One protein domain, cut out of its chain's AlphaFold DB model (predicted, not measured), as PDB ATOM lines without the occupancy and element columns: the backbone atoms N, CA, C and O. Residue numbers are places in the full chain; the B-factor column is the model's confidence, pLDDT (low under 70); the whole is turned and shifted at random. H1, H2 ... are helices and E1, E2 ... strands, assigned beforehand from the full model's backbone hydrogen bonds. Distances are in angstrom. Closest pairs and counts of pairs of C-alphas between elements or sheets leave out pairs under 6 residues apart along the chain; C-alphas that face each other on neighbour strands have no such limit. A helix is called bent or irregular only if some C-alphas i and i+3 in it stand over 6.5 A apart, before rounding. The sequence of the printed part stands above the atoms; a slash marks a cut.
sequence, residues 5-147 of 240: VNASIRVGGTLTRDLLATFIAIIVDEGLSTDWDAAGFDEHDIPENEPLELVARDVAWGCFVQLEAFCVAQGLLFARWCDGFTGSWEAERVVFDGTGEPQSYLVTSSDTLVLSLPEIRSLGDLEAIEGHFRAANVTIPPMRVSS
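This is residues 5 to 147 of the 240 residues of an uncharacterized protein of Novosphingobium resinovorum (UniProt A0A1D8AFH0). A twisted sheet of six strands makes the middle of this domain, with H2 over one face and H1 side by side with H2, while at the other end H4 stands up from the opposite face and H3 lies beyond it at the tip. The long strand E1 bends, so that its first part pairs with E2 and E3 and its last part with E6. The printed part has 143 residues with four named helices and six named strands, in the order E1 H1 E2 H2 E3 E4 E5 H3 H4 E6. The sheet is branched and mixed, E1 and E6 being parallel and the other neighbour pairs antiparallel; the class is mixed, helices and strands. The whole is compact, with a radius of gyration of the C-alphas of 15.7 A and spans of 47 by 32 by 22 A.

Start at residues 5 to 16, which are E1, the strand with three neighbours; it bends by 76 degrees at residue 13. H1, residues 17 to 29, follows by a tight link; it is irregular, with C-alphas 18 and 21 7.1 A apart. Its height over the sheet is 4.8 A, and it lies over none of the strands, but only just: 2 of its C-alphas fall on E1. Next look at E2, residues 52 to 60, antiparallel to E1, where N 9 and O 54 are 2.8 A apart, within hydrogen-bond range. H2, residues 65 to 74, is on the sheet at a height of 8.8 A, over E1 and E3, residues 77 to 82; on the local plane it stands at 13 degrees to E3, along the strands. Its closest C-alphas to E3 are those of Cys 71 and Leu 77, 6.8 A apart. H1 touches H2 with residues 23 to 27 alone, opposite ways at a shallow tilt of 15 degrees; the closest C-alphas, those of Ile 26 and Leu 67, are 6.1 A apart. E3 lies on the other side of E1 from E2, antiparallel to E1, with N 10 and O 79 2.8 A apart. E4, residues 92 to 96, forms a hairpin with E3, N 80 and O 94 being 2.8 A apart, and another with E5, residues 103 to 106, where N 95 and O 103 are 2.8 A apart. E3, E4 and E5 are a meander, each strand the antiparallel neighbour of the one before. H3, residues 117 to 123, is not on the sheet. It is close to but not clearly touching H4, residues 126 to 136, and about perpendicular to it at 84 degrees; the closest C-alphas, those of Leu 123 and Ile 129, are 6.0 A apart. H4 is over E5 and only just over E4, on which 3 of its C-alphas fall; the C-alphas of Val 95 and Ala 136 are the closest of E4 and H4, at 6.5 A. H2 and H4 lie on opposite faces. E6, residues 143 to 146, is parallel to E1, on the same side of it as E2, with N 144 and O 13 2.8 A apart. Every O i to N i+4 pair is within hydrogen-bond range in H2, H3 and H4, and 7 of 9 are in H1.

Find C-alpha 5 at (42.760, 37.166, 16.186); from there E1 runs 31.1 A to C-alpha 16 at (30.669, 54.168, -6.849). H1 is 19.3 A long, E2 21.1 A, with a bend of 81 degrees at residue 57, and H2 14.3 A. E3 is 16.9 A and E4 13.4 A long, E5 10.4 A, H3 9.9 A and H4 15.2 A. E6 runs 9.6 A and ends at C-alpha 146, (26.166, 56.140, -5.418).

Look at Leu 117 and Ser 147 for the two C-alphas farthest apart, 48.3 A. The printed part has no cut. The link from H1 to E2, residues 30 to 51, is long. The mean pLDDT of the printed part is 92.8, and residue 147 alone is under 70.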
ATOM      1  N   VAL A   5      43.597  36.511  15.173       94.44
ATOM      2  CA  VAL A   5      42.760  37.166  16.186       94.44
ATOM      3  C   VAL A   5      41.400  37.529  15.599       94.44
ATOM      4  O   VAL A   5      41.212  37.514  14.383       94.44
ATOM      5  N   ASN A   6      40.446  37.863  16.460       95.31
ATOM      6  CA  ASN A   6      39.202  38.472  16.006       95.31
ATOM      7  C   ASN A   6      39.463  39.928  15.614       95.31
ATOM      8  O   ASN A   6      40.238  40.623  16.276       95.31
ATOM      9  N   ALA A   7      38.794  40.386  14.563       97.12
ATOM     10  CA  ALA A   7      38.842  41.775  14.145       97.12
ATOM     11  C   ALA A   7      37.473  42.241  13.649       97.12
ATOM     12  O   ALA A   7      36.655  41.453  13.168       97.12
ATOM     13  N   SER A   8      37.238  43.540  13.769       97.50
ATOM     14  CA  SER A   8      36.089  44.228  13.200       97.50
ATOM     15  C   SER A   8      36.560  45.455  12.436       97.50
ATOM     16  O   SER A   8      37.621  46.012  12.709       97.50
ATOM     17  N   ILE A   9      35.790  45.881  11.448       98.31
ATOM     18  CA  ILE A   9      36.055  47.103  10.703       98.31
ATOM     19  C   ILE A   9      34.745  47.816  10.415       98.31
ATOM     20  O   ILE A   9      33.763  47.222   9.976       98.31
ATOM     21  N   ARG A  10      34.743  49.120  10.670       98.19
ATOM     22  CA  ARG A  10      33.650  50.015  10.323       98.19
ATOM     23  C   ARG A  10      34.076  50.850   9.132       98.19
ATOM     24  O   ARG A  10      35.057  51.578   9.237       98.19
ATOM     25  N   VAL A  11      33.352  50.750   8.023       98.06
ATOM     26  CA  VAL A  11      33.659  51.413   6.750       98.06
ATOM     27  C   VAL A  11      32.550  52.397   6.393       98.06
ATOM     28  O   VAL A  11      31.364  52.124   6.573       98.06
ATOM     29  N   GLY A  12      32.928  53.556   5.870       96.00
ATOM     30  CA  GLY A  12      32.002  54.630   5.553       96.00
ATOM     31  C   GLY A  12      32.457  55.504   4.401       96.00
ATOM     32  O   GLY A  12      33.639  55.587   4.070       96.00
ATOM     33  N   GLY A  13      31.505  56.209   3.798       93.25
ATOM     34  CA  GLY A  13      31.764  57.108   2.681       93.25
ATOM     35  C   GLY A  13      30.966  56.733   1.443       93.25
ATOM     36  O   GLY A  13      29.957  56.036   1.507       93.25
ATOM     37  N   THR A  14      31.382  57.267   0.296       91.94
ATOM     38  CA  THR A  14      30.664  57.068  -0.966       91.94
ATOM     39  C   THR A  14      31.429  56.113  -1.869       91.94
ATOM     40  O   THR A  14      32.474  56.471  -2.402       91.94
ATOM     41  N   LEU A  15      30.865  54.930  -2.093       91.12
ATOM     42  CA  LEU A  15      31.334  53.966  -3.078       91.12
ATOM     43  C   LEU A  15      30.584  54.174  -4.400       91.12
ATOM     44  O   LEU A  15      29.366  54.367  -4.429       91.12
ATOM     45  N   THR A  16      31.298  54.148  -5.521       88.00
ATOM     46  CA  THR A  16      30.669  54.168  -6.849       88.00
ATOM     47  C   THR A  16      30.123  52.789  -7.192       88.00
ATOM     48  O   THR A  16      30.822  51.794  -6.990       88.00
ATOM     49  N   ARG A  17      28.926  52.722  -7.783       86.75
ATOM     50  CA  ARG A  17      28.261  51.452  -8.124       86.75
ATOM     51  C   ARG A  17      29.117  50.508  -8.987       86.75
ATOM     52  O   ARG A  17      29.056  49.305  -8.773       86.75
ATOM     53  N   ASP A  18      29.968  51.025  -9.873       88.44
ATOM     54  CA  ASP A  18      30.865  50.201 -10.710       88.44
ATOM     55  C   ASP A  18      31.909  49.403  -9.908       88.44
ATOM     56  O   ASP A  18      32.393  48.370 -10.368       88.44
ATOM     57  N   LEU A  19      32.265  49.875  -8.711       88.56
ATOM     58  CA  LEU A  19      33.249  49.234  -7.835       88.56
ATOM     59  C   LEU A  19      32.608  48.298  -6.807       88.56
ATOM     60  O   LEU A  19      33.320  47.592  -6.096       88.56
ATOM     61  N   LEU A  20      31.276  48.275  -6.734       93.62
ATOM     62  CA  LEU A  20      30.533  47.531  -5.724       93.62
ATOM     63  C   LEU A  20      30.810  46.030  -5.782       93.62
ATOM     64  O   LEU A  20      31.087  45.415  -4.758       93.62
ATOM     65  N   ALA A  21      30.810  45.450  -6.983       91.00
ATOM     66  CA  ALA A  21      31.092  44.028  -7.157       91.00
ATOM     67  C   ALA A  21      32.512  43.661  -6.693       91.00
ATOM     68  O   ALA A  21      32.712  42.614  -6.086       91.00
ATOM     69  N   THR A  22      33.500  44.529  -6.946       92.69
ATOM     70  CA  THR A  22      34.878  44.331  -6.471       92.69
ATOM     71  C   THR A  22      34.968  44.452  -4.955       92.69
ATOM     72  O   THR A  22      35.621  43.631  -4.324       92.69
ATOM     73  N   PHE A  23      34.287  45.437  -4.370       96.06
ATOM     74  CA  PHE A  23      34.236  45.631  -2.923       96.06
ATOM     75  C   PHE A  23      33.641  44.412  -2.200       96.06
ATOM     76  O   PHE A  23      34.259  43.891  -1.277       96.06
ATOM     77  N   ILE A  24      32.500  43.900  -2.677       96.19
ATOM     78  CA  ILE A  24      31.863  42.686  -2.138       96.19
ATOM     79  C   ILE A  24      32.785  41.473  -2.295       96.19
ATOM     80  O   ILE A  24      32.950  40.703  -1.355       96.19
ATOM     81  N   ALA A  25      33.424  41.310  -3.459       92.38
ATOM     82  CA  ALA A  25      34.338  40.193  -3.685       92.38
ATOM     83  C   ALA A  25      35.525  40.198  -2.708       92.38
ATOM     84  O   ALA A  25      35.898  39.135  -2.226       92.38
ATOM     85  N   ILE A  26      36.082  41.373  -2.389       95.38
ATOM     86  CA  ILE A  26      37.154  41.513  -1.392       95.38
ATOM     87  C   ILE A  26      36.655  41.129   0.005       95.38
ATOM     88  O   ILE A  26      37.321  40.361   0.691       95.38
ATOM     89  N   ILE A  27      35.476  41.617   0.406       96.00
ATOM     90  CA  ILE A  27      34.868  41.287   1.705       96.00
ATOM     91  C   ILE A  27      34.694  39.772   1.863       96.00
ATOM     92  O   ILE A  27      35.071  39.208   2.888       96.00
ATOM     93  N   VAL A  28      34.166  39.114   0.830       94.25
ATOM     94  CA  VAL A  28      33.947  37.663   0.827       94.25
ATOM     95  C   VAL A  28      35.271  36.889   0.821       94.25
ATOM     96  O   VAL A  28      35.390  35.904   1.546       94.25
ATOM     97  N   ASP A  29      36.266  37.318   0.038       92.12
ATOM     98  CA  ASP A  29      37.591  36.674  -0.033       92.12
ATOM     99  C   ASP A  29      38.344  36.750   1.305       92.12
ATOM    100  O   ASP A  29      38.973  35.780   1.727       92.12
ATOM    101  N   GLU A  30      38.223  37.876   2.011       93.19
ATOM    102  CA  GLU A  30      38.803  38.064   3.345       93.19
ATOM    103  C   GLU A  30      37.913  37.527   4.482       93.19
ATOM    104  O   GLU A  30      38.308  37.575   5.648       93.19
ATOM    105  N   GLY A  31      36.748  36.957   4.154       93.12
ATOM    106  CA  GLY A  31      35.879  36.243   5.089       93.12
ATOM    107  C   GLY A  31      35.137  37.131   6.088       93.12
ATOM    108  O   GLY A  31      34.812  36.649   7.173       93.12
ATOM    109  N   LEU A  32      34.893  38.405   5.758       96.12
ATOM    110  CA  LEU A  32      34.121  39.297   6.621       96.12
ATOM    111  C   LEU A  32      32.614  39.184   6.362       96.12
ATOM    112  O   LEU A  32      32.165  38.927   5.243       96.12
ATOM    113  N   SER A  33      31.837  39.456   7.403       95.94
ATOM    114  CA  SER A  33      30.372  39.479   7.391       95.94
ATOM    115  C   SER A  33      29.832  40.541   8.352       95.94
ATOM    116  O   SER A  33      30.587  41.119   9.129       95.94
ATOM    117  N   THR A  34      28.530  40.825   8.315       94.25
ATOM    118  CA  THR A  34      27.880  41.803   9.216       94.25
ATOM    119  C   THR A  34      27.637  41.273  10.629       94.25
ATOM    120  O   THR A  34      27.462  42.049  11.564       94.25
ATOM    121  N   ASP A  35      27.659  39.951  10.798       92.12
ATOM    122  CA  ASP A  35      27.531  39.258  12.078       92.12
ATOM    123  C   ASP A  35      28.590  38.151  12.168       92.12
ATOM    124  O   ASP A  35      28.972  37.561  11.156       92.12
ATOM    125  N   TRP A  36      29.048  37.844  13.379       87.56
ATOM    126  CA  TRP A  36      30.023  36.793  13.663       87.56
ATOM    127  C   TRP A  36      29.567  35.390  13.259       87.56
ATOM    128  O   TRP A  36      30.420  34.517  13.070       87.56
ATOM    129  N   ASP A  37      28.253  35.178  13.175       86.06
ATOM    130  CA  ASP A  37      27.632  33.900  12.827       86.06
ATOM    131  C   ASP A  37      26.967  33.928  11.433       86.06
ATOM    132  O   ASP A  37      26.322  32.958  11.024       86.06
ATOM    133  N   ALA A  38      27.117  35.024  10.680       83.62
ATOM    134  CA  ALA A  38      26.591  35.127   9.323       83.62
ATOM    135  C   ALA A  38      27.368  34.235   8.339       83.62
ATOM    136  O   ALA A  38      28.583  34.072   8.416       83.62
ATOM    137  N   ALA A  39      26.645  33.656   7.375       78.81
ATOM    138  CA  ALA A  39      27.203  32.698   6.417       78.81
ATOM    139  C   ALA A  39      27.983  33.349   5.255       78.81
ATOM    140  O   ALA A  39      28.597  32.635   4.463       78.81
ATOM    141  N   GLY A  40      27.929  34.677   5.120       87.12
ATOM    142  CA  GLY A  40      28.559  35.423   4.035       87.12
ATOM    143  C   GLY A  40      28.160  36.898   4.036       87.12
ATOM    144  O   GLY A  40      27.645  37.399   5.035       87.12
ATOM    145  N   PHE A  41      28.416  37.563   2.909       93.38
ATOM    146  CA  PHE A  41      28.128  38.978   2.693       93.38
ATOM    147  C   PHE A  41      27.685  39.232   1.246       93.38
ATOM    148  O   PHE A  41      28.321  38.737   0.308       93.38
ATOM    149  N   ASP A  42      26.632  40.024   1.049       93.25
ATOM    150  CA  ASP A  42      26.168  40.489  -0.258       93.25
ATOM    151  C   ASP A  42      25.714  41.969  -0.267       93.25
ATOM    152  O   ASP A  42      25.864  42.699   0.709       93.25
ATOM    153  N   GLU A  43      25.228  42.469  -1.411       90.62
ATOM    154  CA  GLU A  43      24.830  43.882  -1.568       90.62
ATOM    155  C   GLU A  43      23.711  44.310  -0.597       90.62
ATOM    156  O   GLU A  43      23.670  45.477  -0.213       90.62
ATOM    157  N   HIS A  44      22.822  43.399  -0.186       90.75
ATOM    158  CA  HIS A  44      21.703  43.697   0.717       90.75
ATOM    159  C   HIS A  44      22.144  43.872   2.170       90.75
ATOM    160  O   HIS A  44      21.408  44.468   2.955       90.75
ATOM    161  N   ASP A  45      23.339  43.393   2.516       92.81
ATOM    162  CA  ASP A  45      23.929  43.568   3.842       92.81
ATOM    163  C   ASP A  45      24.495  44.982   4.045       92.81
ATOM    164  O   ASP A  45      24.883  45.351   5.154       92.81
ATOM    165  N   ILE A  46      24.549  45.801   2.987       92.69
ATOM    166  CA  ILE A  46      24.976  47.197   3.081       92.69
ATOM    167  C   ILE A  46      23.850  48.020   3.723       92.69
ATOM    168  O   ILE A  46      22.782  48.164   3.121       92.69
ATOM    169  N   PRO A  47      24.075  48.616   4.908       90.56
ATOM    170  CA  PRO A  47      23.019  49.316   5.621       90.56
ATOM    171  C   PRO A  47      22.650  50.644   4.951       90.56
ATOM    172  O   PRO A  47      23.479  51.338   4.357       90.56
ATOM    173  N   GLU A  48      21.388  51.047   5.099       84.06
ATOM    174  CA  GLU A  48      20.923  52.359   4.657       84.06
ATOM    175  C   GLU A  48      21.285  53.439   5.682       84.06
ATOM    176  O   GLU A  48      20.844  53.402   6.824       84.06
ATOM    177  N   ASN A  49      22.022  54.468   5.256       86.25
ATOM    178  CA  ASN A  49      22.352  55.643   6.078       86.25
ATOM    179  C   ASN A  49      23.145  55.366   7.369       86.25
ATOM    180  O   ASN A  49      23.291  56.276   8.185       86.25
ATOM    181  N   GLU A  50      23.757  54.193   7.495       94.25
ATOM    182  CA  GLU A  50      24.677  53.855   8.580       94.25
ATOM    183  C   GLU A  50      26.034  53.418   8.012       94.25
ATOM    184  O   GLU A  50      26.136  53.082   6.827       94.25
ATOM    185  N   PRO A  51      27.124  53.499   8.788       97.06
ATOM    186  CA  PRO A  51      28.390  52.900   8.385       97.06
ATOM    187  C   PRO A  51      28.246  51.385   8.255       97.06
ATOM    188  O   PRO A  51      27.522  50.764   9.029       97.06
ATOM    189  N   LEU A  52      28.975  50.789   7.319       97.69
ATOM    190  CA  LEU A  52      29.029  49.344   7.175       97.69
ATOM    191  C   LEU A  52      29.929  48.764   8.271       97.69
ATOM    192  O   LEU A  52      31.120  49.069   8.316       97.69
ATOM    193  N   GLU A  53      29.360  47.943   9.146       97.44
ATOM    194  CA  GLU A  53      30.093  47.211  10.176       97.44
ATOM    195  C   GLU A  53      30.327  45.775   9.716       97.44
ATOM    196  O   GLU A  53      29.401  45.085   9.294       97.44
ATOM    197  N   LEU A  54      31.587  45.353   9.771       98.00
ATOM    198  CA  LEU A  54      32.026  44.029   9.365       98.00
ATOM    199  C   LEU A  54      32.874  43.402  10.464       98.00
ATOM    200  O   LEU A  54      33.640  44.083  11.148       98.00
ATOM    201  N   VAL A  55      32.767  42.089  10.601       97.50
ATOM    202  CA  VAL A  55      33.488  41.284  11.581       97.50
ATOM    203  C   VAL A  55      34.053  40.035  10.921       97.50
ATOM    204  O   VAL A  55      33.492  39.525   9.953       97.50
ATOM    205  N   ALA A  56      35.172  39.540  11.444       96.25
ATOM    206  CA  ALA A  56      35.752  38.272  11.022       96.25
ATOM    207  C   ALA A  56      36.558  37.630  12.152       96.25
ATOM    208  O   ALA A  56      37.228  38.303  12.948       96.25
ATOM    209  N   ARG A  57      36.500  36.299  12.208       94.19
ATOM    210  CA  ARG A  57      37.281  35.481  13.142       94.19
ATOM    211  C   ARG A  57      38.580  35.037  12.490       94.19
ATOM    212  O   ARG A  57      38.674  34.933  11.271       94.19
ATOM    213  N   ASP A  58      39.563  34.721  13.326       92.88
ATOM    214  CA  ASP A  58      40.825  34.117  12.895       92.88
ATOM    215  C   ASP A  58      41.571  34.919  11.807       92.88
ATOM    216  O   ASP A  58      42.229  34.357  10.922       92.88
ATOM    217  N   VAL A  59      41.506  36.247  11.884       94.06
ATOM    218  CA  VAL A  59      42.116  37.175  10.929       94.06
ATOM    219  C   VAL A  59      43.626  37.180  11.122       94.06
ATOM    220  O   VAL A  59      44.134  37.458  12.212       94.06
ATOM    221  N   ALA A  60      44.360  36.854  10.058       92.62
ATOM    222  CA  ALA A  60      45.817  36.820  10.092       92.62
ATOM    223  C   ALA A  60      46.371  38.221  10.370       92.62
ATOM    224  O   ALA A  60      46.027  39.172   9.672       92.62
ATOM    225  N   TRP A  61      47.231  38.335  11.385       92.06
ATOM    226  CA  TRP A  61      47.816  39.609  11.824       92.06
ATOM    227  C   TRP A  61      46.781  40.673  12.226       92.06
ATOM    228  O   TRP A  61      47.115  41.850  12.288       92.06
ATOM    229  N   GLY A  62      45.520  40.280  12.458       92.62
ATOM    230  CA  GLY A  62      44.430  41.202  12.787       92.62
ATOM    231  C   GLY A  62      44.132  42.257  11.715       92.62
ATOM    232  O   GLY A  62      43.544  43.283  12.046       92.62
ATOM    233  N   CYS A  63      44.539  42.034  10.461       93.56
ATOM    234  CA  CYS A  63      44.485  43.015   9.376       93.56
ATOM    235  C   CYS A  63      43.692  42.494   8.169       93.56
ATOM    236  O   CYS A  63      43.835  41.335   7.773       93.56
ATOM    237  N   PHE A  64      42.902  43.379   7.556       95.12
ATOM    238  CA  PHE A  64      42.153  43.130   6.324       95.12
ATOM    239  C   PHE A  64      42.902  43.761   5.146       95.12
ATOM    240  O   PHE A  64      42.599  44.869   4.708       95.12
ATOM    241  N   VAL A  65      43.961  43.094   4.685       91.44
ATOM    242  CA  VAL A  65      44.970  43.667   3.776       91.44
ATOM    243  C   VAL A  65      44.356  44.225   2.489       91.44
ATOM    244  O   VAL A  65      44.698  45.334   2.069       91.44
ATOM    245  N   GLN A  66      43.473  43.469   1.838       92.06
ATOM    246  CA  GLN A  66      42.841  43.881   0.587       92.06
ATOM    247  C   GLN A  66      41.755  44.926   0.832       92.06
ATOM    248  O   GLN A  66      41.694  45.909   0.090       92.06
ATOM    249  N   LEU A  67      40.924  44.752   1.864       96.88
ATOM    250  CA  LEU A  67      39.845  45.685   2.175       96.88
ATOM    251  C   LEU A  67      40.373  47.054   2.616       96.88
ATOM    252  O   LEU A  67      39.905  48.074   2.110       96.88
ATOM    253  N   GLU A  68      41.370  47.099   3.500       95.50
ATOM    254  CA  GLU A  68      41.998  48.346   3.953       95.50
ATOM    255  C   GLU A  68      42.661  49.076   2.779       95.50
ATOM    256  O   GLU A  68      42.409  50.264   2.566       95.50
ATOM    257  N   ALA A  69      43.432  48.360   1.949       90.50
ATOM    258  CA  ALA A  69      44.057  48.939   0.760       90.50
ATOM    259  C   ALA A  69      43.020  49.465  -0.245       90.50
ATOM    260  O   ALA A  69      43.210  50.530  -0.841       90.50
ATOM    261  N   PHE A  70      41.908  48.748  -0.422       91.69
ATOM    262  CA  PHE A  70      40.799  49.202  -1.250       91.69
ATOM    263  C   PHE A  70      40.174  50.483  -0.688       91.69
ATOM    264  O   PHE A  70      39.968  51.435  -1.442       91.69
ATOM    265  N   CYS A  71      39.921  50.542   0.621       92.88
ATOM    266  CA  CYS A  71      39.350  51.721   1.268       92.88
ATOM    267  C   CYS A  71      40.256  52.946   1.110       92.88
ATOM    268  O   CYS A  71      39.774  53.993   0.678       92.88
ATOM    269  N   VAL A  72      41.569  52.804   1.334       85.06
ATOM    270  CA  VAL A  72      42.551  53.878   1.089       85.06
ATOM    271  C   VAL A  72      42.517  54.330  -0.373       85.06
ATOM    272  O   VAL A  72      42.418  55.523  -0.654       85.06
ATOM    273  N   ALA A  73      42.530  53.388  -1.321       85.56
ATOM    274  CA  ALA A  73      42.530  53.702  -2.748       85.56
ATOM    275  C   ALA A  73      41.250  54.417  -3.218       85.56
ATOM    276  O   ALA A  73      41.312  55.219  -4.152       85.56
ATOM    277  N   GLN A  74      40.103  54.124  -2.598       87.62
ATOM    278  CA  GLN A  74      38.812  54.738  -2.930       87.62
ATOM    279  C   GLN A  74      38.445  55.930  -2.033       87.62
ATOM    280  O   GLN A  74      37.416  56.565  -2.266       87.62
ATOM    281  N   GLY A  75      39.264  56.254  -1.029       87.12
ATOM    282  CA  GLY A  75      38.967  57.310  -0.060       87.12
ATOM    283  C   GLY A  75      37.772  56.994   0.846       87.12
ATOM    284  O   GLY A  75      37.077  57.912   1.279       87.12
ATOM    285  N   LEU A  76      37.501  55.710   1.103       94.44
ATOM    286  CA  LEU A  76      36.514  55.283   2.092       94.44
ATOM    287  C   LEU A  76      37.146  55.354   3.478       94.44
ATOM    288  O   LEU A  76      38.209  54.780   3.699       94.44
ATOM    289  N   LEU A  77      36.481  56.042   4.399       96.81
ATOM    290  CA  LEU A  77      36.929  56.139   5.782       96.81
ATOM    291  C   LEU A  77      36.720  54.790   6.457       96.81
ATOM    292  O   LEU A  77      35.681  54.156   6.257       96.81
ATOM    293  N   PHE A  78      37.669  54.380   7.292       98.25
ATOM    294  CA  PHE A  78      37.481  53.190   8.105       98.25
ATOM    295  C   PHE A  78      38.114  53.301   9.487       98.25
ATOM    296  O   PHE A  78      39.077  54.036   9.698       98.25
ATOM    297  N   ALA A  79      37.562  52.530  10.420       98.19
ATOM    298  CA  ALA A  79      38.166  52.223  11.706       98.19
ATOM    299  C   ALA A  79      38.141  50.702  11.891       98.19
ATOM    300  O   ALA A  79      37.065  50.111  11.979       98.19
ATOM    301  N   ARG A  80      39.315  50.071  11.907       98.00
ATOM    302  CA  ARG A  80      39.497  48.647  12.200       98.00
ATOM    303  C   ARG A  80      39.898  48.489  13.655       98.00
ATOM    304  O   ARG A  80      40.816  49.165  14.092       98.00
ATOM    305  N   TRP A  81      39.271  47.567  14.363       98.00
ATOM    306  CA  TRP A  81      39.740  47.058  15.644       98.00
ATOM    307  C   TRP A  81      40.221  45.616  15.469       98.00
ATOM    308  O   TRP A  81      39.604  44.840  14.737       98.00
ATOM    309  N   CYS A  82      41.293  45.230  16.150       96.81
ATOM    310  CA  CYS A  82      41.620  43.822  16.343       96.81
ATOM    311  C   CYS A  82      42.063  43.541  17.776       96.81
ATOM    312  O   CYS A  82      42.589  44.410  18.478       96.81
ATOM    313  N   ASP A  83      41.840  42.301  18.202       95.56
ATOM    314  CA  ASP A  83      42.301  41.849  19.506       95.56
ATOM    315  C   ASP A  83      43.831  41.707  19.537       95.56
ATOM    316  O   ASP A  83      44.506  41.540  18.513       95.56
ATOM    317  N   GLY A  84      44.380  41.742  20.746       93.00
ATOM    318  CA  GLY A  84      45.788  41.462  20.972       93.00
ATOM    319  C   GLY A  84      46.079  39.975  20.809       93.00
ATOM    320  O   GLY A  84      45.254  39.111  21.116       93.00
ATOM    321  N   PHE A  85      47.295  39.656  20.382       90.81
ATOM    322  CA  PHE A  85      47.804  38.295  20.435       90.81
ATOM    323  C   PHE A  85      48.858  38.204  21.534       90.81
ATOM    324  O   PHE A  85      49.938  38.789  21.431       90.81
ATOM    325  N   THR A  86      48.537  37.462  22.597       85.62
ATOM    326  CA  THR A  86      49.390  37.334  23.788       85.62
ATOM    327  C   THR A  86      50.835  36.993  23.410       85.62
ATOM    328  O   THR A  86      51.110  35.920  22.880       85.62
ATOM    329  N   GLY A  87      51.766  37.892  23.739       82.75
ATOM    330  CA  GLY A  87      53.200  37.714  23.489       82.75
ATOM    331  C   GLY A  87      53.696  38.197  22.121       82.75
ATOM    332  O   GLY A  87      54.911  38.212  21.924       82.75
ATOM    333  N   SER A  88      52.804  38.636  21.226       86.44
ATOM    334  CA  SER A  88      53.156  39.193  19.912       86.44
ATOM    335  C   SER A  88      52.784  40.678  19.798       86.44
ATOM    336  O   SER A  88      53.657  41.490  19.496       86.44
ATOM    337  N   TRP A  89      51.526  41.051  20.063       88.50
ATOM    338  CA  TRP A  89      51.054  42.445  20.004       88.50
ATOM    339  C   TRP A  89      49.831  42.689  20.898       88.50
ATOM    340  O   TRP A  89      49.116  41.758  21.270       88.50
ATOM    341  N   GLU A  90      49.595  43.956  21.229       92.75
ATOM    342  CA  GLU A  90      48.434  44.425  21.997       92.75
ATOM    343  C   GLU A  90      47.245  44.724  21.078       92.75
ATOM    344  O   GLU A  90      47.433  44.943  19.883       92.75
ATOM    345  N   ALA A  91      46.030  44.771  21.629       95.75
ATOM    346  CA  ALA A  91      44.855  45.165  20.856       95.75
ATOM    347  C   ALA A  91      45.048  46.570  20.261       95.75
ATOM    348  O   ALA A  91      45.528  47.495  20.927       95.75
ATOM    349  N   GLU A  92      44.664  46.731  19.000       96.31
ATOM    350  CA  GLU A  92      44.860  47.981  18.272       96.31
ATOM    351  C   GLU A  92      43.597  48.421  17.540       96.31
ATOM    352  O   GLU A  92      42.772  47.614  17.106       96.31
ATOM    353  N   ARG A  93      43.485  49.739  17.380       97.69
ATOM    354  CA  ARG A  93      42.562  50.361  16.445       97.69
ATOM    355  C   ARG A  93      43.351  51.074  15.361       97.69
ATOM    356  O   ARG A  93      44.162  51.941  15.665       97.69
ATOM    357  N   VAL A  94      43.069  50.770  14.103       97.94
ATOM    358  CA  VAL A  94      43.623  51.476  12.947       97.94
ATOM    359  C   VAL A  94      42.547  52.326  12.298       97.94
ATOM    360  O   VAL A  94      41.470  51.836  11.973       97.94
ATOM    361  N   VAL A  95      42.840  53.608  12.108       97.56
ATOM    362  CA  VAL A  95      41.904  54.590  11.562       97.56
ATOM    363  C   VAL A  95      42.469  55.214  10.296       97.56
ATOM    364  O   VAL A  95      43.608  55.680  10.274       97.56
ATOM    365  N   PHE A  96      41.634  55.295   9.266       94.94
ATOM    366  CA  PHE A  96      41.872  56.098   8.077       94.94
ATOM    367  C   PHE A  96      40.758  57.136   7.924       94.94
ATOM    368  O   PHE A  96      39.582  56.794   7.776       94.94
ATOM    369  N   ASP A  97      41.137  58.412   7.953       88.00
ATOM    370  CA  ASP A  97      40.218  59.558   7.933       88.00
ATOM    371  C   ASP A  97      39.970  60.132   6.523       88.00
ATOM    372  O   ASP A  97      39.299  61.154   6.365       88.00
ATOM    373  N   GLY A  98      40.484  59.456   5.490       81.62
ATOM    374  CA  GLY A  98      40.427  59.900   4.098       81.62
ATOM    375  C   GLY A  98      41.683  60.637   3.628       81.62
ATOM    376  O   GLY A  98      41.767  60.985   2.447       81.62
ATOM    377  N   THR A  99      42.666  60.871   4.503       77.00
ATOM    378  CA  THR A  99      43.933  61.522   4.153       77.00
ATOM    379  C   THR A  99      45.149  60.784   4.708       77.00
ATOM    380  O   THR A  99      45.101  60.176   5.770       77.00
ATOM    381  N   GLY A 100      46.269  60.852   3.983       81.25
ATOM    382  CA  GLY A 100      47.528  60.253   4.429       81.25
ATOM    383  C   GLY A 100      47.485  58.726   4.533       81.25
ATOM    384  O   GLY A 100      46.785  58.063   3.771       81.25
ATOM    385  N   GLU A 101      48.281  58.190   5.454       86.00
ATOM    386  CA  GLU A 101      48.349  56.759   5.762       86.00
ATOM    387  C   GLU A 101      47.492  56.439   6.998       86.00
ATOM    388  O   GLU A 101      47.443  57.268   7.918       86.00
ATOM    389  N   PRO A 102      46.874  55.244   7.077       92.31
ATOM    390  CA  PRO A 102      46.156  54.806   8.270       92.31
ATOM    391  C   PRO A 102      47.019  54.903   9.537       92.31
ATOM    392  O   PRO A 102      48.207  54.578   9.527       92.31
ATOM    393  N   GLN A 103      46.422  55.362  10.635       94.50
ATOM    394  CA  GLN A 103      47.091  55.551  11.925       94.50
ATOM    395  C   GLN A 103      46.654  54.469  12.915       94.50
ATOM    396  O   GLN A 103      45.458  54.210  13.029       94.50
ATOM    397  N   SER A 104      47.607  53.866  13.633       95.69
ATOM    398  CA  SER A 104      47.336  52.866  14.677       95.69
ATOM    399  C   SER A 104      47.312  53.497  16.068       95.69
ATOM    400  O   SER A 104      48.082  54.413  16.369       95.69
ATOM    401  N   TYR A 105      46.414  52.990  16.903       96.44
ATOM    402  CA  TYR A 105      46.122  53.452  18.247       96.44
ATOM    403  C   TYR A 105      46.029  52.262  19.195       96.44
ATOM    404  O   TYR A 105      45.352  51.275  18.900       96.44
ATOM    405  N   LEU A 106      46.656  52.376  20.365       96.31
ATOM    406  CA  LEU A 106      46.566  51.354  21.402       96.31
ATOM    407  C   LEU A 106      45.174  51.363  22.042       96.31
ATOM    408  O   LEU A 106      44.699  52.396  22.524       96.31
ATOM    409  N   VAL A 107      44.534  50.202  22.099       96.75
ATOM    410  CA  VAL A 107      43.218  50.030  22.720       96.75
ATOM    411  C   VAL A 107      43.210  48.802  23.626       96.75
ATOM    412  O   VAL A 107      44.129  47.990  23.631       96.75
ATOM    413  N   THR A 108      42.168  48.660  24.435       94.69
ATOM    414  CA  THR A 108      41.896  47.416  25.159       94.69
ATOM    415  C   THR A 108      41.208  46.391  24.253       94.69
ATOM    416  O   THR A 108      40.707  46.716  23.175       94.69
ATOM    417  N   SER A 109      41.071  45.155  24.740       91.44
ATOM    418  CA  SER A 109      40.256  44.122  24.081       91.44
ATOM    419  C   SER A 109      38.758  44.460  24.005       91.44
ATOM    420  O   SER A 109      37.998  43.782  23.326       91.44
ATOM    421  N   SER A 110      38.305  45.504  24.708       91.56
ATOM    422  CA  SER A 110      36.945  46.056  24.608       91.56
ATOM    423  C   SER A 110      36.906  47.357  23.799       91.56
ATOM    424  O   SER A 110      36.012  48.175  23.999       91.56
ATOM    425  N   ASP A 111      37.907  47.578  22.942       94.38
ATOM    426  CA  ASP A 111      38.018  48.726  22.036       94.38
ATOM    427  C   ASP A 111      37.966  50.093  22.757       94.38
ATOM    428  O   ASP A 111      37.378  51.076  22.304       94.38
ATOM    429  N   THR A 112      38.582  50.162  23.941       94.62
ATOM    430  CA  THR A 112      38.745  51.414  24.698       94.62
ATOM    431  C   THR A 112      40.146  51.969  24.485       94.62
ATOM    432  O   THR A 112      41.111  51.264  24.756       94.62
ATOM    433  N   LEU A 113      40.271  53.227  24.051       95.62
ATOM    434  CA  LEU A 113      41.570  53.874  23.825       95.62
ATOM    435  C   LEU A 113      42.412  53.945  25.105       95.62
ATOM    436  O   LEU A 113      41.922  54.363  26.157       95.62
ATOM    437  N   VAL A 114      43.687  53.581  24.991       95.00
ATOM    438  CA  VAL A 114      44.666  53.609  26.080       95.00
ATOM    439  C   VAL A 114      45.835  54.496  25.680       95.00
ATOM    440  O   VAL A 114      46.315  54.439  24.556       95.00
ATOM    441  N   LEU A 115      46.318  55.296  26.631       95.25
ATOM    442  CA  LEU A 115      47.562  56.043  26.496       95.25
ATOM    443  C   LEU A 115      48.517  55.676  27.625       95.25
ATOM    444  O   LEU A 115      48.159  55.690  28.806       95.25
ATOM    445  N   SER A 116      49.759  55.399  27.263       93.44
ATOM    446  CA  SER A 116      50.856  55.228  28.200       93.44
ATOM    447  C   SER A 116      51.370  56.580  28.707       93.44
ATOM    448  O   SER A 116      51.240  57.624  28.063       93.44
ATOM    449  N   LEU A 117      52.015  56.584  29.877       95.44
ATOM    450  CA  LEU A 117      52.627  57.802  30.421       95.44
ATOM    451  C   LEU A 117      53.690  58.424  29.483       95.44
ATOM    452  O   LEU A 117      53.741  59.652  29.404       95.44
ATOM    453  N   PRO A 118      54.539  57.651  28.770       95.75
ATOM    454  CA  PRO A 118      55.415  58.196  27.733       95.75
ATOM    455  C   PRO A 118      54.667  58.903  26.596       95.75
ATOM    456  O   PRO A 118      55.078  59.995  26.215       95.75
ATOM    457  N   GLU A 119      53.565  58.338  26.095       94.56
ATOM    458  CA  GLU A 119      52.753  58.969  25.042       94.56
ATOM    459  C   GLU A 119      52.114  60.266  25.536       94.56
ATOM    460  O   GLU A 119      52.248  61.298  24.886       94.56
ATOM    461  N   ILE A 120      51.523  60.253  26.735       96.19
ATOM    462  CA  ILE A 120      50.974  61.454  27.385       96.19
ATOM    463  C   ILE A 120      52.043  62.550  27.481       96.19
ATOM    464  O   ILE A 120      51.792  63.706  27.142       96.19
ATOM    465  N   ARG A 121      53.260  62.195  27.908       96.69
ATOM    466  CA  ARG A 121      54.385  63.140  27.983       96.69
ATOM    467  C   ARG A 121      54.824  63.644  26.609       96.69
ATOM    468  O   ARG A 121      55.239  64.792  26.516       96.69
ATOM    469  N   SER A 122      54.749  62.808  25.574       96.56
ATOM    470  CA  SER A 122      55.094  63.185  24.199       96.56
ATOM    471  C   SER A 122      54.058  64.111  23.563       96.56
ATOM    472  O   SER A 122      54.433  64.965  22.767       96.56
ATOM    473  N   LEU A 123      52.777  63.940  23.896       96.56
ATOM    474  CA  LEU A 123      51.691  64.815  23.442       96.56
ATOM    475  C   LEU A 123      51.776  66.195  24.113       96.56
ATOM    476  O   LEU A 123      51.449  67.199  23.492       96.56
ATOM    477  N   GLY A 124      52.291  66.257  25.344       96.56
ATOM    478  CA  GLY A 124      52.768  67.486  25.985       96.56
ATOM    479  C   GLY A 124      51.692  68.315  26.688       96.56
ATOM    480  O   GLY A 124      51.969  68.885  27.745       96.56
ATOM    481  N   ASP A 125      50.467  68.335  26.166       96.19
ATOM    482  CA  ASP A 125      49.337  69.037  26.772       96.19
ATOM    483  C   ASP A 125      47.994  68.312  26.570       96.19
ATOM    484  O   ASP A 125      47.883  67.315  25.854       96.19
ATOM    485  N   LEU A 126      46.963  68.800  27.267       96.31
ATOM    486  CA  LEU A 126      45.629  68.205  27.231       96.31
ATOM    487  C   LEU A 126      44.950  68.360  25.862       96.31
ATOM    488  O   LEU A 126      44.205  67.472  25.464       96.31
ATOM    489  N   GLU A 127      45.216  69.441  25.126       97.25
ATOM    490  CA  GLU A 127      44.612  69.676  23.811       97.25
ATOM    491  C   GLU A 127      45.123  68.661  22.781       97.25
ATOM    492  O   GLU A 127      44.337  68.105  22.010       97.25
ATOM    493  N   ALA A 128      46.422  68.356  22.808       96.25
ATOM    494  CA  ALA A 128      47.040  67.318  21.995       96.25
ATOM    495  C   ALA A 128      46.532  65.921  22.375       96.25
ATOM    496  O   ALA A 128      46.266  65.103  21.491       96.25
ATOM    497  N   ILE A 129      46.334  65.658  23.671       96.12
ATOM    498  CA  ILE A 129      45.710  64.418  24.150       96.12
ATOM    499  C   ILE A 129      44.291  64.298  23.592       96.12
ATOM    500  O   ILE A 129      43.978  63.312  22.932       96.12
ATOM    501  N   GLU A 130      43.441  65.309  23.765       95.62
ATOM    502  CA  GLU A 130      42.088  65.312  23.201       95.62
ATOM    503  C   GLU A 130      42.088  65.189  21.672       95.62
ATOM    504  O   GLU A 130      41.235  64.506  21.109       95.62
ATOM    505  N   GLY A 131      43.047  65.817  20.989       95.62
ATOM    506  CA  GLY A 131      43.258  65.676  19.550       95.62
ATOM    507  C   GLY A 131      43.544  64.232  19.143       95.62
ATOM    508  O   GLY A 131      42.931  63.734  18.201       95.62
ATOM    509  N   HIS A 132      44.395  63.539  19.898       94.31
ATOM    510  CA  HIS A 132      44.679  62.120  19.704       94.31
ATOM    511  C   HIS A 132      43.427  61.254  19.926       94.31
ATOM    512  O   HIS A 132      43.111  60.408  19.092       94.31
ATOM    513  N   PHE A 133      42.642  61.525  20.978       95.25
ATOM    514  CA  PHE A 133      41.354  60.851  21.192       95.25
ATOM    515  C   PHE A 133      40.363  61.107  20.049       95.25
ATOM    516  O   PHE A 133      39.674  60.178  19.635       95.25
ATOM    517  N   ARG A 134      40.281  62.336  19.521       94.94
ATOM    518  CA  ARG A 134      39.416  62.663  18.373       94.94
ATOM    519  C   ARG A 134      39.839  61.914  17.113       94.94
ATOM    520  O   ARG A 134      38.974  61.395  16.416       94.94
ATOM    521  N   ALA A 135      41.140  61.834  16.844       91.06
ATOM    522  CA  ALA A 135      41.668  61.119  15.687       91.06
ATOM    523  C   ALA A 135      41.420  59.601  15.790       91.06
ATOM    524  O   ALA A 135      40.993  58.981  14.820       91.06
ATOM    525  N   ALA A 136      41.576  59.021  16.984       94.25
ATOM    526  CA  ALA A 136      41.293  57.607  17.237       94.25
ATOM    527  C   ALA A 136      39.792  57.256  17.240       94.25
ATOM    528  O   ALA A 136      39.422  56.104  17.018       94.25
ATOM    529  N   ASN A 137      38.920  58.225  17.537       93.81
ATOM    530  CA  ASN A 137      37.461  58.068  17.591       93.81
ATOM    531  C   ASN A 137      36.775  58.842  16.460       93.81
ATOM    532  O   ASN A 137      35.734  59.473  16.670       93.81
ATOM    533  N   VAL A 138      37.371  58.826  15.264       90.75
ATOM    534  CA  VAL A 138      36.759  59.464  14.101       90.75
ATOM    535  C   VAL A 138      35.348  58.912  13.894       90.75
ATOM    536  O   VAL A 138      35.091  57.710  13.994       90.75
ATOM    537  N   THR A 139      34.403  59.802  13.612       92.81
ATOM    538  CA  THR A 139      33.053  59.375  13.253       92.81
ATOM    539  C   THR A 139      33.067  58.883  11.814       92.81
ATOM    540  O   THR A 139      33.198  59.681  10.884       92.81
ATOM    541  N   ILE A 140      32.925  57.572  11.632       96.06
ATOM    542  CA  ILE A 140      32.795  56.978  10.304       96.06
ATOM    543  C   ILE A 140      31.435  57.395   9.718       96.06
ATOM    544  O   ILE A 140      30.408  57.195  10.372       96.06
ATOM    545  N   PRO A 141      31.395  58.024   8.529       93.81
ATOM    546  CA  PRO A 141      30.145  58.447   7.913       93.81
ATOM    547  C   PRO A 141      29.356  57.241   7.377       93.81
ATOM    548  O   PRO A 141      29.924  56.168   7.190       93.81
ATOM    549  N   PRO A 142      28.064  57.404   7.053       95.31
ATOM    550  CA  PRO A 142      27.283  56.350   6.420       95.31
ATOM    551  C   PRO A 142      27.918  55.780   5.152       95.31
ATOM    552  O   PRO A 142      28.476  56.533   4.344       95.31
ATOM    553  N   MET A 143      27.773  54.472   4.943       95.19
ATOM    554  CA  MET A 143      28.131  53.826   3.688       95.19
ATOM    555  C   MET A 143      27.061  54.141   2.642       95.19
ATOM    556  O   MET A 143      25.861  53.992   2.872       95.19
ATOM    557  N   ARG A 144      27.487  54.646   1.485       91.75
ATOM    558  CA  ARG A 144      26.584  55.044   0.405       91.75
ATOM    559  C   ARG A 144      27.067  54.487  -0.913       91.75
ATOM    560  O   ARG A 144      28.134  54.860  -1.393       91.75
ATOM    561  N   VAL A 145      26.230  53.677  -1.548       89.94
ATOM    562  CA  VAL A 145      26.435  53.284  -2.940       89.94
ATOM    563  C   VAL A 145      25.803  54.344  -3.827       89.94
ATOM    564  O   VAL A 145      24.583  54.443  -3.962       89.94
ATOM    565  N   SER A 146      26.638  55.172  -4.439       82.88
ATOM    566  CA  SER A 146      26.166  56.140  -5.418       82.88
ATOM    567  C   SER A 146      26.075  55.486  -6.797       82.88
ATOM    568  O   SER A 146      27.061  54.982  -7.332       82.88
ATOM    569  N   SER A 147      24.892  55.557  -7.414       60.75
ATOM    570  CA  SER A 147      24.703  55.310  -8.856       60.75
ATOM    571  C   SER A 147      25.285  56.434  -9.720       60.75
ATOM    572  O   SER A 147      25.099  56.454 -10.933       60.75
TER     573      SER A 147